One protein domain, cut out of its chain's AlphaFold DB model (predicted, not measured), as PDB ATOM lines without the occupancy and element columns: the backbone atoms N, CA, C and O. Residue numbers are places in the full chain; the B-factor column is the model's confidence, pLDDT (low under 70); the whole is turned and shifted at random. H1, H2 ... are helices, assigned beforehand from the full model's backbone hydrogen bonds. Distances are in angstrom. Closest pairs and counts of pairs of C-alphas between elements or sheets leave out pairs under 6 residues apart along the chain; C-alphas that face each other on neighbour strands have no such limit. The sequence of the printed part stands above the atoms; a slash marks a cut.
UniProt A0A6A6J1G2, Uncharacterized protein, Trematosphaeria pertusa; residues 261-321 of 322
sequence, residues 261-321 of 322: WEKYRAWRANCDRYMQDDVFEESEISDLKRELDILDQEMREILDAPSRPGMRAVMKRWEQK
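Overview. This is residues 261 to 321 of the 322 residues of an uncharacterized protein of Trematosphaeria pertusa (UniProt A0A6A6J1G2). Two long helices, H1 and H2, lie side by side as a helical hairpin, and after the last residues of H2 the chain folds back into a short third helix, H3, which runs opposite ways to H2 and begins near its last part, with the C-alphas of Ile 302 and Met 311 7.2 A apart. Residues 315 to 321 stick out. The printed part has 61 residues with three named helices, H1, H2 and H3 in chain order, and no named strand; its class is all helix. It is loose, with a radius of gyration of the C-alphas of 13.6 A, and elongated, spanning 40 by 25 by 15 A.

Arrangement. H1, residues 261 to 276, and H2, residues 282 to 304, form a hairpin. They touch, the closest C-alphas being those of Met 275 and Ile 285, 6.2 A apart, and run opposite ways at a shallow tilt of 5 degrees. H3, residues 311 to 318, is close to H2 but not clearly touching: the closest C-alphas, those of Ile 302 and Met 311, are 7.2 A apart. H1 and H3 are apart. In H1, H2 and H3 every O i to N i+4 pair is within hydrogen-bond range.

Along the chain. H1 begins at C-alpha 261 (43.249, 45.920, 46.403) and is 22.7 A long. H2 is 32.8 A long. H3 is 11.2 A long and ends at C-alpha 318 (26.563, 44.352, 52.893).

Size, cuts and confidence. The C-alphas of Asp 278 and Ser 307 are the two farthest apart, 40.5 A. The printed part has no cut. The link from H1 to H2 is tight and that from H2 to H3 short. Mean pLDDT of the printed part is 76.1; residues 302 to 303 and 305 to 321 are under 70.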
ATOM      1  N   TRP A 261      43.475  45.702  47.823       70.62
ATOM      2  CA  TRP A 261      43.249  45.920  46.403       70.62
ATOM      3  C   TRP A 261      43.503  44.696  45.524       70.62
ATOM      4  O   TRP A 261      42.728  44.403  44.625       70.62
ATOM      5  N   GLU A 262      44.573  43.945  45.764       72.06
ATOM      6  CA  GLU A 262      44.889  42.766  44.953       72.06
ATOM      7  C   GLU A 262      43.938  41.611  45.245       72.06
ATOM      8  O   GLU A 262      43.580  40.870  44.333       72.06
ATOM      9  N   LYS A 263      43.453  41.507  46.489       71.25
ATOM     10  CA  LYS A 263      42.360  40.585  46.826       71.25
ATOM     11  C   LYS A 263      41.083  40.945  46.078       71.25
ATOM     12  O   LYS A 263      40.443  40.061  45.521       71.25
ATOM     13  N   TYR A 264      40.749  42.233  46.048       77.00
ATOM     14  CA  TYR A 264      39.606  42.728  45.297       77.00
ATOM     15  C   TYR A 264      39.766  42.450  43.792       77.00
ATOM     16  O   TYR A 264      38.879  41.855  43.188       77.00
ATOM     17  N   ARG A 265      40.931  42.750  43.202       79.81
ATOM     18  CA  ARG A 265      41.216  42.453  41.787       79.81
ATOM     19  C   ARG A 265      41.123  40.959  41.466       79.81
ATOM     20  O   ARG A 265      40.573  40.594  40.435       79.81
ATOM     21  N   ALA A 266      41.623  40.087  42.344       75.50
ATOM     22  CA  ALA A 266      41.531  38.638  42.159       75.50
ATOM     23  C   ALA A 266      40.087  38.118  42.255       75.50
ATOM     24  O   ALA A 266      39.713  37.215  41.508       75.50
ATOM     25  N   TRP A 267      39.281  38.678  43.160       82.81
ATOM     26  CA  TRP A 267      37.848  38.393  43.245       82.81
ATOM     27  C   TRP A 267      37.117  38.859  41.980       82.81
ATOM     28  O   TRP A 267      36.405  38.067  41.370       82.81
ATOM     29  N   ARG A 268      37.387  40.085  41.520       84.94
ATOM     30  CA  ARG A 268      36.814  40.646  40.293       84.94
ATOM     31  C   ARG A 268      37.107  39.778  39.066       84.94
ATOM     32  O   ARG A 268      36.188  39.400  38.354       84.94
ATOM     33  N   ALA A 269      38.358  39.352  38.894       85.75
ATOM     34  CA  ALA A 269      38.743  38.460  37.800       85.75
ATOM     35  C   ALA A 269      38.059  37.076  37.861       85.75
ATOM     36  O   ALA A 269      37.911  36.407  36.839       85.75
ATOM     37  N   ASN A 270      37.650  36.603  39.047       78.00
ATOM     38  CA  ASN A 270      36.822  35.399  39.153       78.00
ATOM     39  C   ASN A 270      35.387  35.667  38.699       78.00
ATOM     40  O   ASN A 270      34.852  34.845  37.965       78.00
ATOM     41  N   CYS A 271      34.783  36.783  39.116       79.88
ATOM     42  CA  CYS A 271      33.449  37.183  38.659       79.88
ATOM     43  C   CYS A 271      33.405  37.305  37.134       79.88
ATOM     44  O   CYS A 271      32.500  36.758  36.515       79.88
ATOM     45  N   ASP A 272      34.427  37.915  36.528       87.25
ATOM     46  CA  ASP A 272      34.529  38.032  35.070       87.25
ATOM     47  C   ASP A 272      34.559  36.669  34.371       87.25
ATOM     48  O   ASP A 272      33.923  36.502  33.336       87.25
ATOM     49  N   ARG A 273      35.239  35.670  34.951       86.12
ATOM     50  CA  ARG A 273      35.228  34.298  34.417       86.12
ATOM     51  C   ARG A 273      33.871  33.620  34.576       86.12
ATOM     52  O   ARG A 273      33.406  33.005  33.629       86.12
ATOM     53  N   TYR A 274      33.217  33.769  35.727       82.38
ATOM     54  CA  TYR A 274      31.873  33.218  35.935       82.38
ATOM     55  C   TYR A 274      30.821  33.839  35.010       82.38
ATOM     56  O   TYR A 274      29.867  33.161  34.659       82.38
ATOM     57  N   MET A 275      30.997  35.101  34.615       86.81
ATOM     58  CA  MET A 275      30.141  35.760  33.623       86.81
ATOM     59  C   MET A 275      30.444  35.328  32.179       86.81
ATOM     60  O   MET A 275      29.641  35.600  31.296       86.81
ATOM     61  N   GLN A 276      31.609  34.724  31.915       87.62
ATOM     62  CA  GLN A 276      31.969  34.173  30.601       87.62
ATOM     63  C   GLN A 276      31.525  32.722  30.429       87.62
ATOM     64  O   GLN A 276      31.326  32.280  29.300       87.62
ATOM     65  N   ASP A 277      31.388  31.982  31.529       88.12
ATOM     66  CA  ASP A 277      30.692  30.705  31.507       88.12
ATOM     67  C   ASP A 277      29.215  31.011  31.199       88.12
ATOM     68  O   ASP A 277      28.603  31.809  31.904       88.12
ATOM     69  N   ASP A 278      28.680  30.422  30.125       83.06
ATOM     70  CA  ASP A 278      27.395  30.702  29.439       83.06
ATOM     71  C   ASP A 278      26.140  30.362  30.289       83.06
ATOM     72  O   ASP A 278      25.192  29.713  29.853       83.06
ATOM     73  N   VAL A 279      26.187  30.704  31.575       87.75
ATOM     74  CA  VAL A 279      25.236  30.342  32.630       87.75
ATOM     75  C   VAL A 279      24.164  31.419  32.808       87.75
ATOM     76  O   VAL A 279      23.086  31.113  33.312       87.75
ATOM     77  N   PHE A 280      24.446  32.658  32.403       87.62
ATOM     78  CA  PHE A 280      23.579  33.820  32.608       87.62
ATOM     79  C   PHE A 280      23.087  34.389  31.282       87.62
ATOM     80  O   PHE A 280      23.788  34.332  30.272       87.62
ATOM     81  N   GLU A 281      21.897  34.985  31.297       90.81
ATOM     82  CA  GLU A 281      21.389  35.704  30.131       90.81
ATOM     83  C   GLU A 281      22.194  36.996  29.896       90.81
ATOM     84  O   GLU A 281      22.707  37.625  30.825       90.81
ATOM     85  N   GLU A 282      22.307  37.430  28.639       91.50
ATOM     86  CA  GLU A 282      23.130  38.591  28.259       91.50
ATOM     87  C   GLU A 282      22.694  39.892  28.968       91.50
ATOM     88  O   GLU A 282      23.526  40.740  29.307       91.50
ATOM     89  N   SER A 283      21.396  40.023  29.264       91.12
ATOM     90  CA  SER A 283      20.828  41.114  30.066       91.12
ATOM     91  C   SER A 283      21.348  41.093  31.508       91.12
ATOM     92  O   SER A 283      21.836  42.118  31.990       91.12
ATOM     93  N   GLU A 284      21.338  39.930  32.163       88.31
ATOM     94  CA  GLU A 284      21.835  39.738  33.531       88.31
ATOM     95  C   GLU A 284      23.339  40.014  33.620       88.31
ATOM     96  O   GLU A 284      23.788  40.710  34.532       88.31
ATOM     97  N   ILE A 285      24.117  39.552  32.634       89.38
ATOM     98  CA  ILE A 285      25.561  39.827  32.546       89.38
ATOM     99  C   ILE A 285      25.819  41.335  32.462       89.38
ATOM    100  O   ILE A 285      26.760  41.843  33.080       89.38
ATOM    101  N   SER A 286      25.006  42.068  31.696       90.00
ATOM    102  CA  SER A 286      25.173  43.514  31.530       90.00
ATOM    103  C   SER A 286      24.911  44.291  32.826       90.00
ATOM    104  O   SER A 286      25.670  45.209  33.154       90.00
ATOM    105  N   ASP A 287      23.902  43.885  33.601       88.19
ATOM    106  CA  ASP A 287      23.581  44.507  34.885       88.19
ATOM    107  C   ASP A 287      24.618  44.142  35.959       88.19
ATOM    108  O   ASP A 287      25.109  45.034  36.657       88.19
ATOM    109  N   LEU A 288      25.066  42.881  36.016       85.75
ATOM    110  CA  LEU A 288      26.158  42.446  36.898       85.75
ATOM    111  C   LEU A 288      27.468  43.193  36.618       85.75
ATOM    112  O   LEU A 288      28.140  43.624  37.556       85.75
ATOM    113  N   LYS A 289      27.830  43.393  35.343       91.56
ATOM    114  CA  LYS A 289      29.013  44.189  34.970       91.56
ATOM    115  C   LYS A 289      28.905  45.627  35.467       91.56
ATOM    116  O   LYS A 289      29.873  46.142  36.024       91.56
ATOM    117  N   ARG A 290      27.730  46.252  35.319       90.69
ATOM    118  CA  ARG A 290      27.489  47.617  35.804       90.69
ATOM    119  C   ARG A 290      27.665  47.705  37.322       90.69
ATOM    120  O   ARG A 290      28.326  48.623  37.799       90.69
ATOM    121  N   GLU A 291      27.112  46.759  38.080       86.12
ATOM    122  CA  GLU A 291      27.292  46.721  39.538       86.12
ATOM    123  C   GLU A 291      28.758  46.512  39.940       86.12
ATOM    124  O   GLU A 291      29.249  47.157  40.871       86.12
ATOM    125  N   LEU A 292      29.486  45.656  39.215       88.00
ATOM    126  CA  LEU A 292      30.911  45.422  39.447       88.00
ATOM    127  C   LEU A 292      31.765  46.668  39.192       88.00
ATOM    128  O   LEU A 292      32.695  46.925  39.957       88.00
ATOM    129  N   ASP A 293      31.456  47.442  38.153       90.69
ATOM    130  CA  ASP A 293      32.148  48.700  37.858       90.69
ATOM    131  C   ASP A 293      31.928  49.746  38.959       90.69
ATOM    132  O   ASP A 293      32.883  50.405  39.379       90.69
ATOM    133  N   ILE A 294      30.703  49.849  39.491       87.25
ATOM    134  CA  ILE A 294      30.393  50.733  40.627       87.25
ATOM    135  C   ILE A 294      31.213  50.324  41.858       87.25
ATOM    136  O   ILE A 294      31.856  51.166  42.488       87.25
ATOM    137  N   LEU A 295      31.254  49.026  42.172       81.31
ATOM    138  CA  LEU A 295      32.051  48.487  43.279       81.31
ATOM    139  C   LEU A 295      33.556  48.737  43.109       81.31
ATOM    140  O   LEU A 295      34.251  48.949  44.102       81.31
ATOM    141  N   ASP A 296      34.072  48.697  41.878       86.62
ATOM    142  CA  ASP A 296      35.487  48.977  41.598       86.62
ATOM    143  C   ASP A 296      35.824  50.431  41.871       86.62
ATOM    144  O   ASP A 296      36.854  50.723  42.479       86.62
ATOM    145  N   GLN A 297      34.936  51.333  41.458       85.75
ATOM    146  CA  GLN A 297      35.091  52.755  41.699       85.75
ATOM    147  C   GLN A 297      35.040  53.064  43.201       85.75
ATOM    148  O   GLN A 297      35.957  53.705  43.715       85.75
ATOM    149  N   GLU A 298      34.061  52.516  43.930       83.69
ATOM    150  CA  GLU A 298      33.981  52.657  45.390       83.69
ATOM    151  C   GLU A 298      35.227  52.090  46.090       83.69
ATOM    152  O   GLU A 298      35.764  52.702  47.014       83.69
ATOM    153  N   MET A 299      35.730  50.929  45.655       77.94
ATOM    154  CA  MET A 299      36.930  50.344  46.252       77.94
ATOM    155  C   MET A 299      38.199  51.139  45.949       77.94
ATOM    156  O   MET A 299      39.024  51.275  46.856       77.94
ATOM    157  N   ARG A 300      38.365  51.686  44.737       79.19
ATOM    158  CA  ARG A 300      39.484  52.598  44.432       79.19
ATOM    159  C   ARG A 300      39.448  53.811  45.343       79.19
ATOM    160  O   ARG A 300      40.447  54.103  45.986       79.19
ATOM    161  N   GLU A 301      38.286  54.444  45.487       79.69
ATOM    162  CA  GLU A 301      38.123  55.599  46.373       79.69
ATOM    163  C   GLU A 301      38.454  55.261  47.836       79.69
ATOM    164  O   GLU A 301      39.122  56.037  48.521       79.69
ATOM    165  N   ILE A 302      38.047  54.085  48.324       69.75
ATOM    166  CA  ILE A 302      38.340  53.629  49.693       69.75
ATOM    167  C   ILE A 302      39.832  53.340  49.901       69.75
ATOM    168  O   ILE A 302      40.347  53.555  51.002       69.75
ATOM    169  N   LEU A 303      40.515  52.807  48.888       68.00
ATOM    170  CA  LEU A 303      41.908  52.371  48.991       68.00
ATOM    171  C   LEU A 303      42.908  53.495  48.719       68.00
ATOM    172  O   LEU A 303      43.968  53.501  49.346       68.00
ATOM    173  N   ASP A 304      42.550  54.454  47.866       70.38
ATOM    174  CA  ASP A 304      43.329  55.668  47.617       70.38
ATOM    175  C   ASP A 304      43.133  56.718  48.725       70.38
ATOM    176  O   ASP A 304      43.967  57.609  48.893       70.38
ATOM    177  N   ALA A 305      42.075  56.608  49.542       58.25
ATOM    178  CA  ALA A 305      41.869  57.476  50.696       58.25
ATOM    179  C   ALA A 305      42.785  57.072  51.875       58.25
ATOM    180  O   ALA A 305      42.578  56.026  52.504       58.25
ATOM    181  N   PRO A 306      43.762  57.913  52.272       45.91
ATOM    182  CA  PRO A 306      44.639  57.602  53.388       45.91
ATOM    183  C   PRO A 306      43.826  57.655  54.690       45.91
ATOM    184  O   PRO A 306      43.496  58.717  55.212       45.91
ATOM    185  N   SER A 307      43.513  56.483  55.249       49.88
ATOM    186  CA  SER A 307      43.051  56.279  56.632       49.88
ATOM    187  C   SER A 307      41.705  56.912  57.041       49.88
ATOM    188  O   SER A 307      41.673  57.864  57.821       49.88
ATOM    189  N   ARG A 308      40.554  56.328  56.655       52.22
ATOM    190  CA  ARG A 308      39.274  56.651  57.331       52.22
ATOM    191  C   ARG A 308      38.406  55.457  57.771       52.22
ATOM    192  O   ARG A 308      38.421  54.403  57.138       52.22
ATOM    193  N   PRO A 309      37.587  55.627  58.838       54.34
ATOM    194  CA  PRO A 309      36.721  54.595  59.440       54.34
ATOM    195  C   PRO A 309      35.595  54.037  58.547       54.34
ATOM    196  O   PRO A 309      34.894  53.114  58.968       54.34
ATOM    197  N   GLY A 310      35.400  54.576  57.336       56.06
ATOM    198  CA  GLY A 310      34.266  54.264  56.454       56.06
ATOM    199  C   GLY A 310      34.178  52.796  56.028       56.06
ATOM    200  O   GLY A 310      33.084  52.261  55.859       56.06
ATOM    201  N   MET A 311      35.312  52.096  55.980       53.28
ATOM    202  CA  MET A 311      35.377  50.695  55.559       53.28
ATOM    203  C   MET A 311      34.596  49.735  56.478       53.28
ATOM    204  O   MET A 311      34.110  48.703  56.023       53.28
ATOM    205  N   ARG A 312      34.412  50.083  57.761       57.66
ATOM    206  CA  ARG A 312      33.554  49.310  58.681       57.66
ATOM    207  C   ARG A 312      32.059  49.525  58.428       57.66
ATOM    208  O   ARG A 312      31.269  48.640  58.740       57.66
ATOM    209  N   ALA A 313      31.664  50.676  57.886       63.47
ATOM    210  CA  ALA A 313      30.263  50.999  57.625       63.47
ATOM    211  C   ALA A 313      29.755  50.344  56.332       63.47
ATOM    212  O   ALA A 313      28.626  49.861  56.301       63.47
ATOM    213  N   VAL A 314      30.599  50.277  55.298       61.41
ATOM    214  CA  VAL A 314      30.250  49.632  54.023       61.41
ATOM    215  C   VAL A 314      30.125  48.116  54.189       61.41
ATOM    216  O   VAL A 314      29.106  47.557  53.797       61.41
ATOM    217  N   MET A 315      31.076  47.459  54.874       56.09
ATOM    218  CA  MET A 315      30.967  46.015  55.157       56.09
ATOM    219  C   MET A 315      29.711  45.666  55.969       56.09
ATOM    220  O   MET A 315      29.030  44.700  55.644       56.09
ATOM    221  N   LYS A 316      29.341  46.490  56.961       63.97
ATOM    222  CA  LYS A 316      28.108  46.287  57.739       63.97
ATOM    223  C   LYS A 316      26.827  46.404  56.909       63.97
ATOM    224  O   LYS A 316      25.866  45.709  57.214       63.97
ATOM    225  N   ARG A 317      26.778  47.279  55.895       68.56
ATOM    226  CA  ARG A 317      25.601  47.373  55.007       68.56
ATOM    227  C   ARG A 317      25.451  46.140  54.130       68.56
ATOM    228  O   ARG A 317      24.330  45.757  53.823       68.56
ATOM    229  N   TRP A 318      26.568  45.550  53.722       57.19
ATOM    230  CA  TRP A 318      26.563  44.352  52.893       57.19
ATOM    231  C   TRP A 318      26.133  43.109  53.675       57.19
ATOM    232  O   TRP A 318      25.252  42.401  53.207       57.19
ATOM    233  N   GLU A 319      26.624  42.919  54.906       60.06
ATOM    234  CA  GLU A 319      26.166  41.832  55.799       60.06
ATOM    235  C   GLU A 319      24.665  41.896  56.139       60.06
ATOM    236  O   GLU A 319      24.107  40.915  56.610       60.06
ATOM    237  N   GLN A 320      24.007  43.040  55.933       63.16
ATOM    238  CA  GLN A 320      22.565  43.193  56.147       63.16
ATOM    239  C   GLN A 320      21.715  42.888  54.906       63.16
ATOM    240  O   GLN A 320      20.496  42.792  55.032       63.16
ATOM    241  N   LYS A 321      22.322  42.797  53.714       56.47
ATOM    242  CA  LYS A 321      21.610  42.537  52.450       56.47
ATOM    243  C   LYS A 321      21.681  41.077  51.994       56.47
ATOM    244  O   LYS A 321      20.833  40.673  51.205       56.47
TER     245      LYS A 321